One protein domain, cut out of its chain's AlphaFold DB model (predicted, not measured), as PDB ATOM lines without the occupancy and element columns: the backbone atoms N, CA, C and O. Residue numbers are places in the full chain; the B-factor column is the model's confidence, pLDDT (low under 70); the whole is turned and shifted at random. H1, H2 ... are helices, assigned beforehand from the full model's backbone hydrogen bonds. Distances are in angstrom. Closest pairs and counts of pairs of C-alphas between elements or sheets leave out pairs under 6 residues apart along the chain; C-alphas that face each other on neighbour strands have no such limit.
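AT A GLANCE: This is residues 2 to 106 of the 106 residues of the protein "Tn3 transposase DDE domain-containing protein" of Nonomuraea fuscirosea (UniProt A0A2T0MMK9). One long helix, H2, is the rod of this model; past its last residue the chain turns through two short helices, H3 and H4, and folds back, while H1, another short helix, is set crosswise to H2 near residues 35 to 39. A long tail with no named element, residues 71 to 106, follows H4, and its residues 82 to 91 and 101 to 106 stick out. The printed part has 105 residues with four named helices, H1 to H4 in order along the chain, and no named strand; its class is all helix. The whole is loose, with a radius of gyration of the C-alphas of 18.3 A, and flat, spanning 53 by 52 by 23 A.

IN THESE COORDINATES: Find C-alpha 25 at (95.797, 85.833, 110.287); from there H2, residues 25 to 55, runs 45.4 A to C-alpha 55 at (87.275, 127.526, 94.494). Look next for H3 at residues 57 to 62, 8.6 A long, and H4 at residues 65 to 70, 8.9 A long, ending at C-alpha 70 at (97.808, 115.603, 86.482). H1, residues 2 to 12, measures 14.9 A.

HOW THE PARTS SIT: Begin at H2, which only just touches H1, with residues 35 to 39 alone and 3 pairs of C-alphas within 8 A; the closest C-alphas are those of Ser 9 and Leu 35, 7.3 A apart. Their lines are only just about perpendicular, at 72 degrees. H2 and H3 are close but not clearly touching, their closest C-alphas, of Leu 54 and Arg 60, 5.4 A apart. H4 is apart from H2. Every O i to N i+4 pair is within hydrogen-bond range in H2, H3 and H4, but 5 of 7 in H1.

THE WHOLE: The C-alphas farthest apart, of Asp 23 and Pro 106, are 55.5 A from each other. The printed part has no cut; H1 to H2 is a long link. Look for pLDDT under 70 at residues 2 to 25, 81 to 83 and 96 to 106.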
ATOM      1  N   VAL A   2      99.883 102.980  92.646       42.28
ATOM      2  CA  VAL A   2      99.918 102.188  93.902       42.28
ATOM      3  C   VAL A   2     101.239 102.365  94.671       42.28
ATOM      4  O   VAL A   2     101.242 102.407  95.893       42.28
ATOM      5  N   GLU A   3     102.354 102.551  93.962       44.81
ATOM      6  CA  GLU A   3     103.707 102.612  94.538       44.81
ATOM      7  C   GLU A   3     103.961 103.809  95.471       44.81
ATOM      8  O   GLU A   3     104.622 103.640  96.491       44.81
ATOM      9  N   ASN A   4     103.404 104.996  95.190       48.88
ATOM     10  CA  ASN A   4     103.606 106.167  96.059       48.88
ATOM     11  C   ASN A   4     102.845 106.027  97.384       48.88
ATOM     12  O   ASN A   4     103.336 106.418  98.439       48.88
ATOM     13  N   PHE A   5     101.651 105.429  97.327       49.97
ATOM     14  CA  PHE A   5     100.882 105.116  98.523       49.97
ATOM     15  C   PHE A   5     101.515 103.954  99.300       49.97
ATOM     16  O   PHE A   5     101.586 104.017 100.516       49.97
ATOM     17  N   ASN A   6     102.068 102.946  98.617       56.09
ATOM     18  CA  ASN A   6     102.741 101.819  99.271       56.09
ATOM     19  C   ASN A   6     103.979 102.258 100.082       56.09
ATOM     20  O   ASN A   6     104.209 101.754 101.178       56.09
ATOM     21  N   SER A   7     104.735 103.250  99.593       54.78
ATOM     22  CA  SER A   7     105.832 103.851 100.367       54.78
ATOM     23  C   SER A   7     105.328 104.600 101.607       54.78
ATOM     24  O   SER A   7     105.904 104.443 102.677       54.78
ATOM     25  N   ALA A   8     104.241 105.372 101.489       54.31
ATOM     26  CA  ALA A   8     103.659 106.125 102.604       54.31
ATOM     27  C   ALA A   8     102.942 105.228 103.629       54.31
ATOM     28  O   ALA A   8     102.939 105.530 104.817       54.31
ATOM     29  N   SER A   9     102.376 104.099 103.199       55.41
ATOM     30  CA  SER A   9     101.760 103.094 104.071       55.41
ATOM     31  C   SER A   9     102.730 102.556 105.120       55.41
ATOM     32  O   SER A   9     102.319 102.298 106.247       55.41
ATOM     33  N   LYS A  10     104.015 102.421 104.768       57.22
ATOM     34  CA  LYS A  10     105.064 101.977 105.692       57.22
ATOM     35  C   LYS A  10     105.346 103.004 106.795       57.22
ATOM     36  O   LYS A  10     105.624 102.610 107.921       57.22
ATOM     37  N   ASP A  11     105.234 104.293 106.478       58.12
ATOM     38  CA  ASP A  11     105.449 105.392 107.429       58.12
ATOM     39  C   ASP A  11     104.191 105.701 108.260       58.12
ATOM     40  O   ASP A  11     104.278 106.118 109.413       58.12
ATOM     41  N   LEU A  12     103.009 105.470 107.682       56.75
ATOM     42  CA  LEU A  12     101.707 105.637 108.325       56.75
ATOM     43  C   LEU A  12     101.401 104.498 109.315       56.75
ATOM     44  O   LEU A  12     100.750 104.718 110.337       56.75
ATOM     45  N   PHE A  13     101.871 103.281 109.029       57.56
ATOM     46  CA  PHE A  13     101.704 102.120 109.900       57.56
ATOM     47  C   PHE A  13     102.819 102.068 110.954       57.56
ATOM     48  O   PHE A  13     103.820 101.364 110.816       57.56
ATOM     49  N   TYR A  14     102.651 102.826 112.038       51.91
ATOM     50  CA  TYR A  14     103.607 102.840 113.147       51.91
ATOM     51  C   TYR A  14     103.394 101.634 114.083       51.91
ATOM     52  O   TYR A  14     102.794 101.736 115.150       51.91
ATOM     53  N   GLY A  15     103.891 100.466 113.670       49.28
ATOM     54  CA  GLY A  15     103.915  99.235 114.466       49.28
ATOM     55  C   GLY A  15     105.023  98.298 113.985       49.28
ATOM     56  O   GLY A  15     105.140  98.068 112.787       49.28
ATOM     57  N   LYS A  16     105.880  97.831 114.910       47.09
ATOM     58  CA  LYS A  16     107.013  96.895 114.697       47.09
ATOM     59  C   LYS A  16     107.697  97.002 113.310       47.09
ATOM     60  O   LYS A  16     107.867  96.013 112.611       47.09
ATOM     61  N   ALA A  17     108.104  98.215 112.919       49.75
ATOM     62  CA  ALA A  17     108.792  98.499 111.649       49.75
ATOM     63  C   ALA A  17     107.991  98.226 110.350       49.75
ATOM     64  O   ALA A  17     108.587  97.981 109.300       49.75
ATOM     65  N   GLY A  18     106.659  98.324 110.396       51.28
ATOM     66  CA  GLY A  18     105.791  98.130 109.228       51.28
ATOM     67  C   GLY A  18     105.557  96.659 108.882       51.28
ATOM     68  O   GLY A  18     105.124  96.360 107.771       51.28
ATOM     69  N   ASP A  19     105.867  95.751 109.810       54.12
ATOM     70  CA  ASP A  19     105.767  94.314 109.598       54.12
ATOM     71  C   ASP A  19     104.489  93.768 110.246       54.12
ATOM     72  O   ASP A  19     104.278  93.898 111.455       54.12
ATOM     73  N   LEU A  20     103.635  93.129 109.445       53.94
ATOM     74  CA  LEU A  20     102.438  92.419 109.906       53.94
ATOM     75  C   LEU A  20     102.847  91.048 110.476       53.94
ATOM     76  O   LEU A  20     102.394  90.004 110.022       53.94
ATOM     77  N   THR A  21     103.764  91.037 111.446       52.97
ATOM     78  CA  THR A  21     104.274  89.809 112.071       52.97
ATOM     79  C   THR A  21     103.455  89.454 113.302       52.97
ATOM     80  O   THR A  21     103.871  89.645 114.446       52.97
ATOM     81  N   GLY A  22     102.261  88.926 113.057       53.16
ATOM     82  CA  GLY A  22     101.504  88.152 114.032       53.16
ATOM     83  C   GLY A  22     101.201  86.781 113.443       53.16
ATOM     84  O   GLY A  22     100.807  86.696 112.286       53.16
ATOM     85  N   ASP A  23     101.337  85.721 114.237       57.28
ATOM     86  CA  ASP A  23     100.957  84.339 113.870       57.28
ATOM     87  C   ASP A  23      99.425  84.170 113.697       57.28
ATOM     88  O   ASP A  23      98.898  83.079 113.506       57.28
ATOM     89  N   ASP A  24      98.696  85.285 113.787       66.44
ATOM     90  CA  ASP A  24      97.251  85.387 113.809       66.44
ATOM     91  C   ASP A  24      96.770  86.153 112.570       66.44
ATOM     92  O   ASP A  24      96.849  87.384 112.476       66.44
ATOM     93  N   ARG A  25      96.291  85.378 111.594       69.19
ATOM     94  CA  ARG A  25      95.797  85.833 110.287       69.19
ATOM     95  C   ARG A  25      94.725  86.916 110.411       69.19
ATOM     96  O   ARG A  25      94.669  87.805 109.566       69.19
ATOM     97  N   GLU A  26      93.912  86.865 111.463       72.44
ATOM     98  CA  GLU A  26      92.844  87.834 111.702       72.44
ATOM     99  C   GLU A  26      93.414  89.227 112.009       72.44
ATOM    100  O   GLU A  26      92.995  90.219 111.413       72.44
ATOM    101  N   ASN A  27      94.457  89.314 112.840       70.88
ATOM    102  CA  ASN A  27      95.113  90.587 113.164       70.88
ATOM    103  C   ASN A  27      95.778  91.239 111.943       70.88
ATOM    104  O   ASN A  27      95.776  92.467 111.806       70.88
ATOM    105  N   VAL A  28      96.329  90.426 111.040       74.06
ATOM    106  CA  VAL A  28      96.909  90.887 109.770       74.06
ATOM    107  C   VAL A  28      95.821  91.462 108.859       74.06
ATOM    108  O   VAL A  28      95.992  92.554 108.312       74.06
ATOM    109  N   GLU A  29      94.686  90.770 108.732       76.88
ATOM    110  CA  GLU A  29      93.546  91.222 107.926       76.88
ATOM    111  C   GLU A  29      92.940  92.523 108.475       76.88
ATOM    112  O   GLU A  29      92.753  93.481 107.719       76.88
ATOM    113  N   VAL A  30      92.710  92.611 109.790       77.81
ATOM    114  CA  VAL A  30      92.196  93.827 110.445       77.81
ATOM    115  C   VAL A  30      93.148  95.005 110.246       77.81
ATOM    116  O   VAL A  30      92.710  96.105 109.906       77.81
ATOM    117  N   SER A  31      94.454  94.782 110.388       74.62
ATOM    118  CA  SER A  31      95.469  95.819 110.175       74.62
ATOM    119  C   SER A  31      95.498  96.312 108.727       74.62
ATOM    120  O   SER A  31      95.570  97.518 108.484       74.62
ATOM    121  N   ALA A  32      95.388  95.403 107.753       78.62
ATOM    122  CA  ALA A  32      95.328  95.757 106.339       78.62
ATOM    123  C   ALA A  32      94.060  96.557 105.998       78.62
ATOM    124  O   ALA A  32      94.134  97.534 105.248       78.62
ATOM    125  N   LEU A  33      92.907  96.182 106.564       82.81
ATOM    126  CA  LEU A  33      91.646  96.910 106.395       82.81
ATOM    127  C   LEU A  33      91.698  98.297 107.043       82.81
ATOM    128  O   LEU A  33      91.294  99.278 106.419       82.81
ATOM    129  N   ALA A  34      92.242  98.402 108.256       81.00
ATOM    130  CA  ALA A  34      92.436  99.681 108.933       81.00
ATOM    131  C   ALA A  34      93.353 100.606 108.118       81.00
ATOM    132  O   ALA A  34      93.029 101.774 107.912       81.00
ATOM    133  N   LEU A  35      94.449 100.075 107.570       79.62
ATOM    134  CA  LEU A  35      95.337 100.832 106.689       79.62
ATOM    135  C   LEU A  35      94.613 101.323 105.426       79.62
ATOM    136  O   LEU A  35      94.767 102.484 105.051       79.62
ATOM    137  N   HIS A  36      93.786 100.484 104.795       82.62
ATOM    138  CA  HIS A  36      92.961 100.898 103.653       82.62
ATOM    139  C   HIS A  36      91.954 101.990 104.026       82.62
ATOM    140  O   HIS A  36      91.739 102.919 103.246       82.62
ATOM    141  N   LEU A  37      91.355 101.919 105.215       86.25
ATOM    142  CA  LEU A  37      90.454 102.962 105.696       86.25
ATOM    143  C   LEU A  37      91.192 104.298 105.858       86.25
ATOM    144  O   LEU A  37      90.702 105.328 105.397       86.25
ATOM    145  N   VAL A  38      92.390 104.285 106.449       84.25
ATOM    146  CA  VAL A  38      93.209 105.498 106.590       84.25
ATOM    147  C   VAL A  38      93.641 106.029 105.218       84.25
ATOM    148  O   VAL A  38      93.548 107.232 104.972       84.25
ATOM    149  N   ALA A  39      94.022 105.147 104.288       82.94
ATOM    150  CA  ALA A  39      94.316 105.497 102.897       82.94
ATOM    151  C   ALA A  39      93.173 106.275 102.236       82.94
ATOM    152  O   ALA A  39      93.376 107.330 101.623       82.94
ATOM    153  N   ALA A  40      91.958 105.739 102.370       86.94
ATOM    154  CA  ALA A  40      90.750 106.318 101.808       86.94
ATOM    155  C   ALA A  40      90.427 107.665 102.465       86.94
ATOM    156  O   ALA A  40      90.132 108.630 101.758       86.94
ATOM    157  N   ALA A  41      90.554 107.762 103.792       87.12
ATOM    158  CA  ALA A  41      90.327 108.997 104.536       87.12
ATOM    159  C   ALA A  41      91.300 110.114 104.121       87.12
ATOM    160  O   ALA A  41      90.867 111.232 103.839       87.12
ATOM    161  N   ILE A  42      92.599 109.815 104.001       86.38
ATOM    162  CA  ILE A  42      93.606 110.782 103.529       86.38
ATOM    163  C   ILE A  42      93.295 111.227 102.097       86.38
ATOM    164  O   ILE A  42      93.284 112.421 101.804       86.38
ATOM    165  N   THR A  43      92.990 110.283 101.204       88.69
ATOM    166  CA  THR A  43      92.655 110.589  99.803       88.69
ATOM    167  C   THR A  43      91.416 111.486  99.707       88.69
ATOM    168  O   THR A  43      91.372 112.422  98.900       88.69
ATOM    169  N   TYR A  44      90.417 111.243 100.555       87.62
ATOM    170  CA  TYR A  44      89.215 112.067 100.646       87.62
ATOM    171  C   TYR A  44      89.533 113.497 101.108       87.62
ATOM    172  O   TYR A  44      89.156 114.456 100.430       87.62
ATOM    173  N   LEU A  45      90.297 113.648 102.193       87.88
ATOM    174  CA  LEU A  45      90.737 114.957 102.686       87.88
ATOM    175  C   LEU A  45      91.547 115.715 101.628       87.88
ATOM    176  O   LEU A  45      91.255 116.875 101.346       87.88
ATOM    177  N   ASN A  46      92.493 115.052 100.965       90.12
ATOM    178  CA  ASN A  46      93.298 115.648  99.899       90.12
ATOM    179  C   ASN A  46      92.449 116.129  98.718       90.12
ATOM    180  O   ASN A  46      92.706 117.195  98.156       90.12
ATOM    181  N   THR A  47      91.410 115.371  98.359       90.56
ATOM    182  CA  THR A  47      90.454 115.775  97.322       90.56
ATOM    183  C   THR A  47      89.721 117.052  97.729       90.56
ATOM    184  O   THR A  47      89.608 117.977  96.922       90.56
ATOM    185  N   HIS A  48      89.276 117.148  98.983       89.56
ATOM    186  CA  HIS A  48      88.654 118.368  99.491       89.56
ATOM    187  C   HIS A  48      89.617 119.555  99.545       89.56
ATOM    188  O   HIS A  48      89.242 120.644  99.118       89.56
ATOM    189  N   LEU A  49      90.867 119.358  99.971       87.69
ATOM    190  CA  LEU A  49      91.883 120.416  99.961       87.69
ATOM    191  C   LEU A  49      92.099 120.976  98.549       87.69
ATOM    192  O   LEU A  49      92.108 122.194  98.363       87.69
ATOM    193  N   ILE A  50      92.193 120.103  97.537       90.06
ATOM    194  CA  ILE A  50      92.267 120.527  96.132       90.06
ATOM    195  C   ILE A  50      91.025 121.341  95.757       90.06
ATOM    196  O   ILE A  50      91.150 122.420  95.183       90.06
ATOM    197  N   GLN A  51      89.824 120.855  96.083       89.81
ATOM    198  CA  GLN A  51      88.582 121.563  95.763       89.81
ATOM    199  C   GLN A  51      88.536 122.953  96.402       89.81
ATOM    200  O   GLN A  51      88.170 123.902  95.714       89.81
ATOM    201  N   ILE A  52      88.942 123.092  97.668       89.56
ATOM    202  CA  ILE A  52      89.003 124.374  98.384       89.56
ATOM    203  C   ILE A  52      89.936 125.351  97.659       89.56
ATOM    204  O   ILE A  52      89.527 126.474  97.371       89.56
ATOM    205  N   VAL A  53      91.146 124.923  97.286       88.94
ATOM    206  CA  VAL A  53      92.093 125.774  96.540       88.94
ATOM    207  C   VAL A  53      91.530 126.165  95.169       88.94
ATOM    208  O   VAL A  53      91.654 127.311  94.743       88.94
ATOM    209  N   LEU A  54      90.859 125.238  94.480       90.12
ATOM    210  CA  LEU A  54      90.273 125.484  93.160       90.12
ATOM    211  C   LEU A  54      88.965 126.288  93.181       90.12
ATOM    212  O   LEU A  54      88.503 126.690  92.105       90.12
ATOM    213  N   ARG A  55      88.379 126.559  94.360       89.00
ATOM    214  CA  ARG A  55      87.275 127.526  94.494       89.00
ATOM    215  C   ARG A  55      87.738 128.940  94.140       89.00
ATOM    216  O   ARG A  55      86.945 129.702  93.591       89.00
ATOM    217  N   ASP A  56      89.008 129.273  94.378       89.75
ATOM    218  CA  ASP A  56      89.587 130.549  93.961       89.75
ATOM    219  C   ASP A  56      89.799 130.580  92.426       89.75
ATOM    220  O   ASP A  56      90.579 129.793  91.866       89.75
ATOM    221  N   PRO A  57      89.142 131.512  91.702       89.38
ATOM    222  CA  PRO A  57      89.310 131.659  90.263       89.38
ATOM    223  C   PRO A  57      90.752 131.928  89.824       89.38
ATOM    224  O   PRO A  57      91.090 131.580  88.690       89.38
ATOM    225  N   ALA A  58      91.591 132.542  90.664       92.31
ATOM    226  CA  ALA A  58      92.995 132.793  90.356       92.31
ATOM    227  C   ALA A  58      93.749 131.474  90.154       92.31
ATOM    228  O   ALA A  58      94.420 131.297  89.137       92.31
ATOM    229  N   TRP A  59      93.561 130.504  91.051       90.94
ATOM    230  CA  TRP A  59      94.158 129.173  90.934       90.94
ATOM    231  C   TRP A  59      93.580 128.384  89.762       90.94
ATOM    232  O   TRP A  59      94.326 127.812  88.964       90.94
ATOM    233  N   ARG A  60      92.259 128.428  89.568       89.31
ATOM    234  CA  ARG A  60      91.598 127.715  88.463       89.31
ATOM    235  C   ARG A  60      92.044 128.189  87.073       89.31
ATOM    236  O   ARG A  60      92.062 127.383  86.137       89.31
ATOM    237  N   LYS A  61      92.377 129.478  86.935       91.75
ATOM    238  CA  LYS A  61      92.885 130.088  85.693       91.75
ATOM    239  C   LYS A  61      94.365 129.789  85.435       91.75
ATOM    240  O   LYS A  61      94.786 129.875  84.288       91.75
ATOM    241  N   ARG A  62      95.139 129.436  86.466       92.44
ATOM    242  CA  ARG A  62      96.565 129.086  86.334       92.44
ATOM    243  C   ARG A  62      96.793 127.669  85.809       92.44
ATOM    244  O   ARG A  62      97.828 127.429  85.205       92.44
ATOM    245  N   LEU A  63      95.848 126.750  86.023       90.50
ATOM    246  CA  LEU A  63      95.971 125.362  85.572       90.50
ATOM    247  C   LEU A  63      95.667 125.209  84.078       90.50
ATOM    248  O   LEU A  63      94.551 125.494  83.629       90.50
ATOM    249  N   SER A  64      96.626 124.662  83.332       92.69
ATOM    250  CA  SER A  64      96.434 124.213  81.955       92.69
ATOM    251  C   SER A  64      95.581 122.933  81.893       92.69
ATOM    252  O   SER A  64      95.389 122.241  82.901       92.69
ATOM    253  N   PRO A  65      95.077 122.546  80.705       91.31
ATOM    254  CA  PRO A  65      94.409 121.257  80.535       91.31
ATOM    255  C   PRO A  65      95.286 120.056  80.916       91.31
ATOM    256  O   PRO A  65      94.749 119.037  81.344       91.31
ATOM    257  N   ALA A  66      96.610 120.157  80.759       91.44
ATOM    258  CA  ALA A  66      97.539 119.109  81.172       91.44
ATOM    259  C   ALA A  66      97.618 119.008  82.701       91.44
ATOM    260  O   ALA A  66      97.483 117.910  83.236       91.44
ATOM    261  N   ASP A  67      97.707 120.143  83.397       90.12
ATOM    262  CA  ASP A  67      97.776 120.176  84.864       90.12
ATOM    263  C   ASP A  67      96.505 119.609  85.497       90.12
ATOM    264  O   ASP A  67      96.569 118.842  86.450       90.12
ATOM    265  N   ARG A  68      95.333 119.910  84.917       87.25
ATOM    266  CA  ARG A  68      94.051 119.357  85.386       87.25
ATOM    267  C   ARG A  68      93.988 117.834  85.289       87.25
ATOM    268  O   ARG A  68      93.362 117.215  86.140       87.25
ATOM    269  N   ARG A  69      94.630 117.231  84.281       89.00
ATOM    270  CA  ARG A  69      94.746 115.766  84.161       89.00
ATOM    271  C   ARG A  69      95.787 115.181  85.115       89.00
ATOM    272  O   ARG A  69      95.695 114.005  85.445       89.00
ATOM    273  N   GLY A  70      96.765 115.985  85.529       88.06
ATOM    274  CA  GLY A  70      97.808 115.603  86.482       88.06
ATOM    275  C   GLY A  70      97.412 115.752  87.953       88.06
ATOM    276  O   GLY A  70      98.175 115.328  88.819       88.06
ATOM    277  N   LEU A  71      96.247 116.339  88.258       88.06
ATOM    278  CA  LEU A  71      95.760 116.446  89.633       88.06
ATOM    279  C   LEU A  71      95.561 115.053  90.234       88.06
ATOM    280  O   LEU A  71      94.822 114.222  89.711       88.06
ATOM    281  N   THR A  72      96.207 114.823  91.373       85.44
ATOM    282  CA  THR A  72      96.105 113.586  92.143       85.44
ATOM    283  C   THR A  72      95.891 113.913  93.612       85.44
ATOM    284  O   THR A  72      96.502 114.837  94.141       85.44
ATOM    285  N   ALA A  73      95.035 113.139  94.277       83.06
ATOM    286  CA  ALA A  73      94.796 113.233  95.716       83.06
ATOM    287  C   ALA A  73      95.810 112.413  96.542       83.06
ATOM    288  O   ALA A  73      95.668 112.287  97.751       83.06
ATOM    289  N   LEU A  74      96.840 111.842  95.909       77.56
ATOM    290  CA  LEU A  74      97.802 110.923  96.533       77.56
ATOM    291  C   LEU A  74      99.113 111.620  96.939       77.56
ATOM    292  O   LEU A  74     100.199 111.087  96.705       77.56
ATOM    293  N   PHE A  75      99.028 112.825  97.508       80.19
ATOM    294  CA  PHE A  75     100.181 113.546  98.054       80.19
ATOM    295  C   PHE A  75     100.117 113.583  99.585       80.19
ATOM    296  O   PHE A  75      99.055 113.753 100.172       80.19
ATOM    297  N   TRP A  76     101.265 113.431 100.242       74.69
ATOM    298  CA  TRP A  76     101.350 113.297 101.704       74.69
ATOM    299  C   TRP A  76     102.411 114.213 102.331       74.69
ATOM    300  O   TRP A  76     102.543 114.262 103.544       74.69
ATOM    301  N   SER A  77     103.117 115.015 101.526       78.31
ATOM    302  CA  SER A  77     104.180 115.926 101.984       78.31
ATOM    303  C   SER A  77     103.722 117.015 102.962       78.31
ATOM    304  O   SER A  77     104.550 117.605 103.646       78.31
ATOM    305  N   HIS A  78     102.421 117.300 103.023       79.38
ATOM    306  CA  HIS A  78     101.830 118.267 103.952       79.38
ATOM    307  C   HIS A  78     101.418 117.633 105.291       79.38
ATOM    308  O   HIS A  78     101.008 118.350 106.203       79.38
ATOM    309  N   MET A  79     101.481 116.304 105.409       79.25
ATOM    310  CA  MET A  79     101.112 115.593 106.626       79.25
ATOM    311  C   MET A  79     102.278 115.599 107.609       79.25
ATOM    312  O   MET A  79     103.398 115.223 107.266       79.25
ATOM    313  N   ASN A  80     102.002 115.968 108.857       77.19
ATOM    314  CA  ASN A  80     102.943 115.761 109.944       77.19
ATOM    315  C   ASN A  80     102.631 114.428 110.640       77.19
ATOM    316  O   ASN A  80     101.645 114.326 111.365       77.19
ATOM    317  N   LEU A  81     103.470 113.418 110.405       69.38
ATOM    318  CA  LEU A  81     103.331 112.081 110.999       69.38
ATOM    319  C   LEU A  81     103.871 112.002 112.436       69.38
ATOM    320  O   LEU A  81     103.729 110.977 113.098       69.38
ATOM    321  N   TYR A  82     104.483 113.081 112.925       68.12
ATOM    322  CA  TYR A  82     105.105 113.134 114.239       68.12
ATOM    323  C   TYR A  82     104.415 114.174 115.115       68.12
ATOM    324  O   TYR A  82     104.345 115.359 114.790       68.12
ATOM    325  N   GLY A  83     103.932 113.743 116.273       68.50
ATOM    326  CA  GLY A  83     103.336 114.637 117.254       68.50
ATOM    327  C   GLY A  83     102.292 113.939 118.106       68.50
ATOM    328  O   GLY A  83     101.825 112.848 117.787       68.50
ATOM    329  N   ARG A  84     101.924 114.587 119.209       71.69
ATOM    330  CA  ARG A  84     100.789 114.169 120.028       71.69
ATOM    331  C   ARG A  84      99.572 114.972 119.597       71.69
ATOM    332  O   ARG A  84      99.579 116.194 119.714       71.69
ATOM    333  N   PHE A  85      98.546 114.288 119.109       72.69
ATOM    334  CA  PHE A  85      97.249 114.887 118.830       72.69
ATOM    335  C   PHE A  85      96.281 114.502 119.947       72.69
ATOM    336  O   PHE A  85      95.995 113.323 120.146       72.69
ATOM    337  N   GLU A  86      95.807 115.490 120.702       81.12
ATOM    338  CA  GLU A  86      94.727 115.279 121.666       81.12
ATOM    339  C   GLU A  86      93.401 115.354 120.907       81.12
ATOM    340  O   GLU A  86      93.005 116.410 120.412       81.12
ATOM    341  N   LEU A  87      92.762 114.193 120.751       79.94
ATOM    342  CA  LEU A  87      91.517 114.053 120.011       79.94
ATOM    343  C   LEU A  87      90.365 114.694 120.788       79.94
ATOM    344  O   LEU A  87      89.936 114.174 121.816       79.94
ATOM    345  N   ASP A  88      89.832 115.786 120.250       85.44
ATOM    346  CA  ASP A  88      88.566 116.370 120.681       85.44
ATOM    347  C   ASP A  88      87.487 116.046 119.644       85.44
ATOM    348  O   ASP A  88      87.437 116.645 118.569       85.44
ATOM    349  N   MET A  89      86.612 115.097 119.981       87.25
ATOM    350  CA  MET A  89      85.507 114.664 119.117       87.25
ATOM    351  C   MET A  89      84.450 115.755 118.889       87.25
ATOM    352  O   MET A  89      83.604 115.603 118.012       87.25
ATOM    353  N   SER A  90      84.498 116.847 119.656       89.88
ATOM    354  CA  SER A  90      83.618 118.015 119.519       89.88
ATOM    355  C   SER A  90      84.114 118.994 118.452       89.88
ATOM    356  O   SER A  90      83.392 119.912 118.061       89.88
ATOM    357  N   ARG A  91      85.365 118.843 117.999       84.06
ATOM    358  CA  ARG A  91      85.982 119.707 116.991       84.06
ATOM    359  C   ARG A  91      85.955 119.015 115.638       84.06
ATOM    360  O   ARG A  91      86.595 117.989 115.432       84.06
ATOM    361  N   HIS A  92      85.249 119.624 114.693       82.00
ATOM    362  CA  HIS A  92      85.148 119.136 113.323       82.00
ATOM    363  C   HIS A  92      85.962 120.005 112.366       82.00
ATOM    364  O   HIS A  92      86.146 121.203 112.588       82.00
ATOM    365  N   LEU A  93      86.457 119.389 111.292       77.12
ATOM    366  CA  LEU A  93      87.138 120.098 110.218       77.12
ATOM    367  C   LEU A  93      86.110 120.850 109.363       77.12
ATOM    368  O   LEU A  93      85.167 120.252 108.847       77.12
ATOM    369  N   GLU A  94      86.307 122.153 109.187       77.44
ATOM    370  CA  GLU A  94      85.445 122.990 108.350       77.44
ATOM    371  C   GLU A  94      85.829 122.845 106.870       77.44
ATOM    372  O   GLU A  94      86.764 123.478 106.383       77.44
ATOM    373  N   LEU A  95      85.114 121.985 106.145       72.50
ATOM    374  CA  LEU A  95      85.443 121.631 104.756       72.50
ATOM    375  C   LEU A  95      84.797 122.547 103.701       72.50
ATOM    376  O   LEU A  95      85.234 122.573 102.551       72.50
ATOM    377  N   ASP A  96      83.792 123.339 104.084       68.31
ATOM    378  CA  ASP A  96      83.019 124.168 103.150       68.31
ATOM    379  C   ASP A  96      83.468 125.630 103.061       68.31
ATOM    380  O   ASP A  96      82.906 126.395 102.273       68.31
ATOM    381  N   GLY A  97      84.481 126.031 103.836       60.19
ATOM    382  CA  GLY A  97      84.891 127.435 103.953       60.19
ATOM    383  C   GLY A  97      83.840 128.328 104.628       60.19
ATOM    384  O   GLY A  97      83.959 129.550 104.588       60.19
ATOM    385  N   VAL A  98      82.814 127.724 105.234       50.22
ATOM    386  CA  VAL A  98      81.842 128.383 106.105       50.22
ATOM    387  C   VAL A  98      82.259 128.067 107.540       50.22
ATOM    388  O   VAL A  98      82.218 126.889 107.906       50.22
ATOM    389  N   PRO A  99      82.655 129.069 108.346       45.19
ATOM    390  CA  PRO A  99      82.864 128.862 109.768       45.19
ATOM    391  C   PRO A  99      81.579 128.315 110.373       45.19
ATOM    392  O   PRO A  99      80.510 128.891 110.141       45.19
ATOM    393  N   LEU A 100      81.655 127.225 111.136       49.38
ATOM    394  CA  LEU A 100      80.513 126.774 111.915       49.38
ATOM    395  C   LEU A 100      80.196 127.895 112.901       49.38
ATOM    396  O   LEU A 100      80.924 128.140 113.866       49.38
ATOM    397  N   GLY A 101      79.124 128.630 112.597       43.31
ATOM    398  CA  GLY A 101      78.547 129.612 113.491       43.31
ATOM    399  C   GLY A 101      78.445 128.980 114.869       43.31
ATOM    400  O   GLY A 101      77.841 127.920 115.030       43.31
ATOM    401  N   ARG A 102      79.122 129.618 115.826       45.50
ATOM    402  CA  ARG A 102      79.113 129.290 117.251       45.50
ATOM    403  C   ARG A 102      77.696 128.825 117.633       45.50
ATOM    404  O   ARG A 102      76.758 129.558 117.307       45.50
ATOM    405  N   PRO A 103      77.511 127.659 118.278       43.69
ATOM    406  CA  PRO A 103      76.176 127.233 118.668       43.69
ATOM    407  C   PRO A 103      75.570 128.338 119.534       43.69
ATOM    408  O   PRO A 103      76.181 128.772 120.515       43.69
ATOM    409  N   SER A 104      74.412 128.855 119.126       47.69
ATOM    410  CA  SER A 104      73.622 129.745 119.966       47.69
ATOM    411  C   SER A 104      73.256 128.957 121.219       47.69
ATOM    412  O   SER A 104      72.502 127.987 121.139       47.69
ATOM    413  N   ALA A 105      73.850 129.335 122.350       38.41
ATOM    414  CA  ALA A 105      73.402 128.870 123.653       38.41
ATOM    415  C   ALA A 105      71.948 129.338 123.882       38.41
ATOM    416  O   ALA A 105      71.576 130.375 123.321       38.41
ATOM    417  N   PRO A 106      71.142 128.565 124.634       51.19
ATOM    418  CA  PRO A 106      69.733 128.871 124.881       51.19
ATOM    419  C   PRO A 106      69.520 130.208 125.599       51.19
ATOM    420  O   PRO A 106      70.404 130.608 126.394       51.19
TER     421      PRO A 106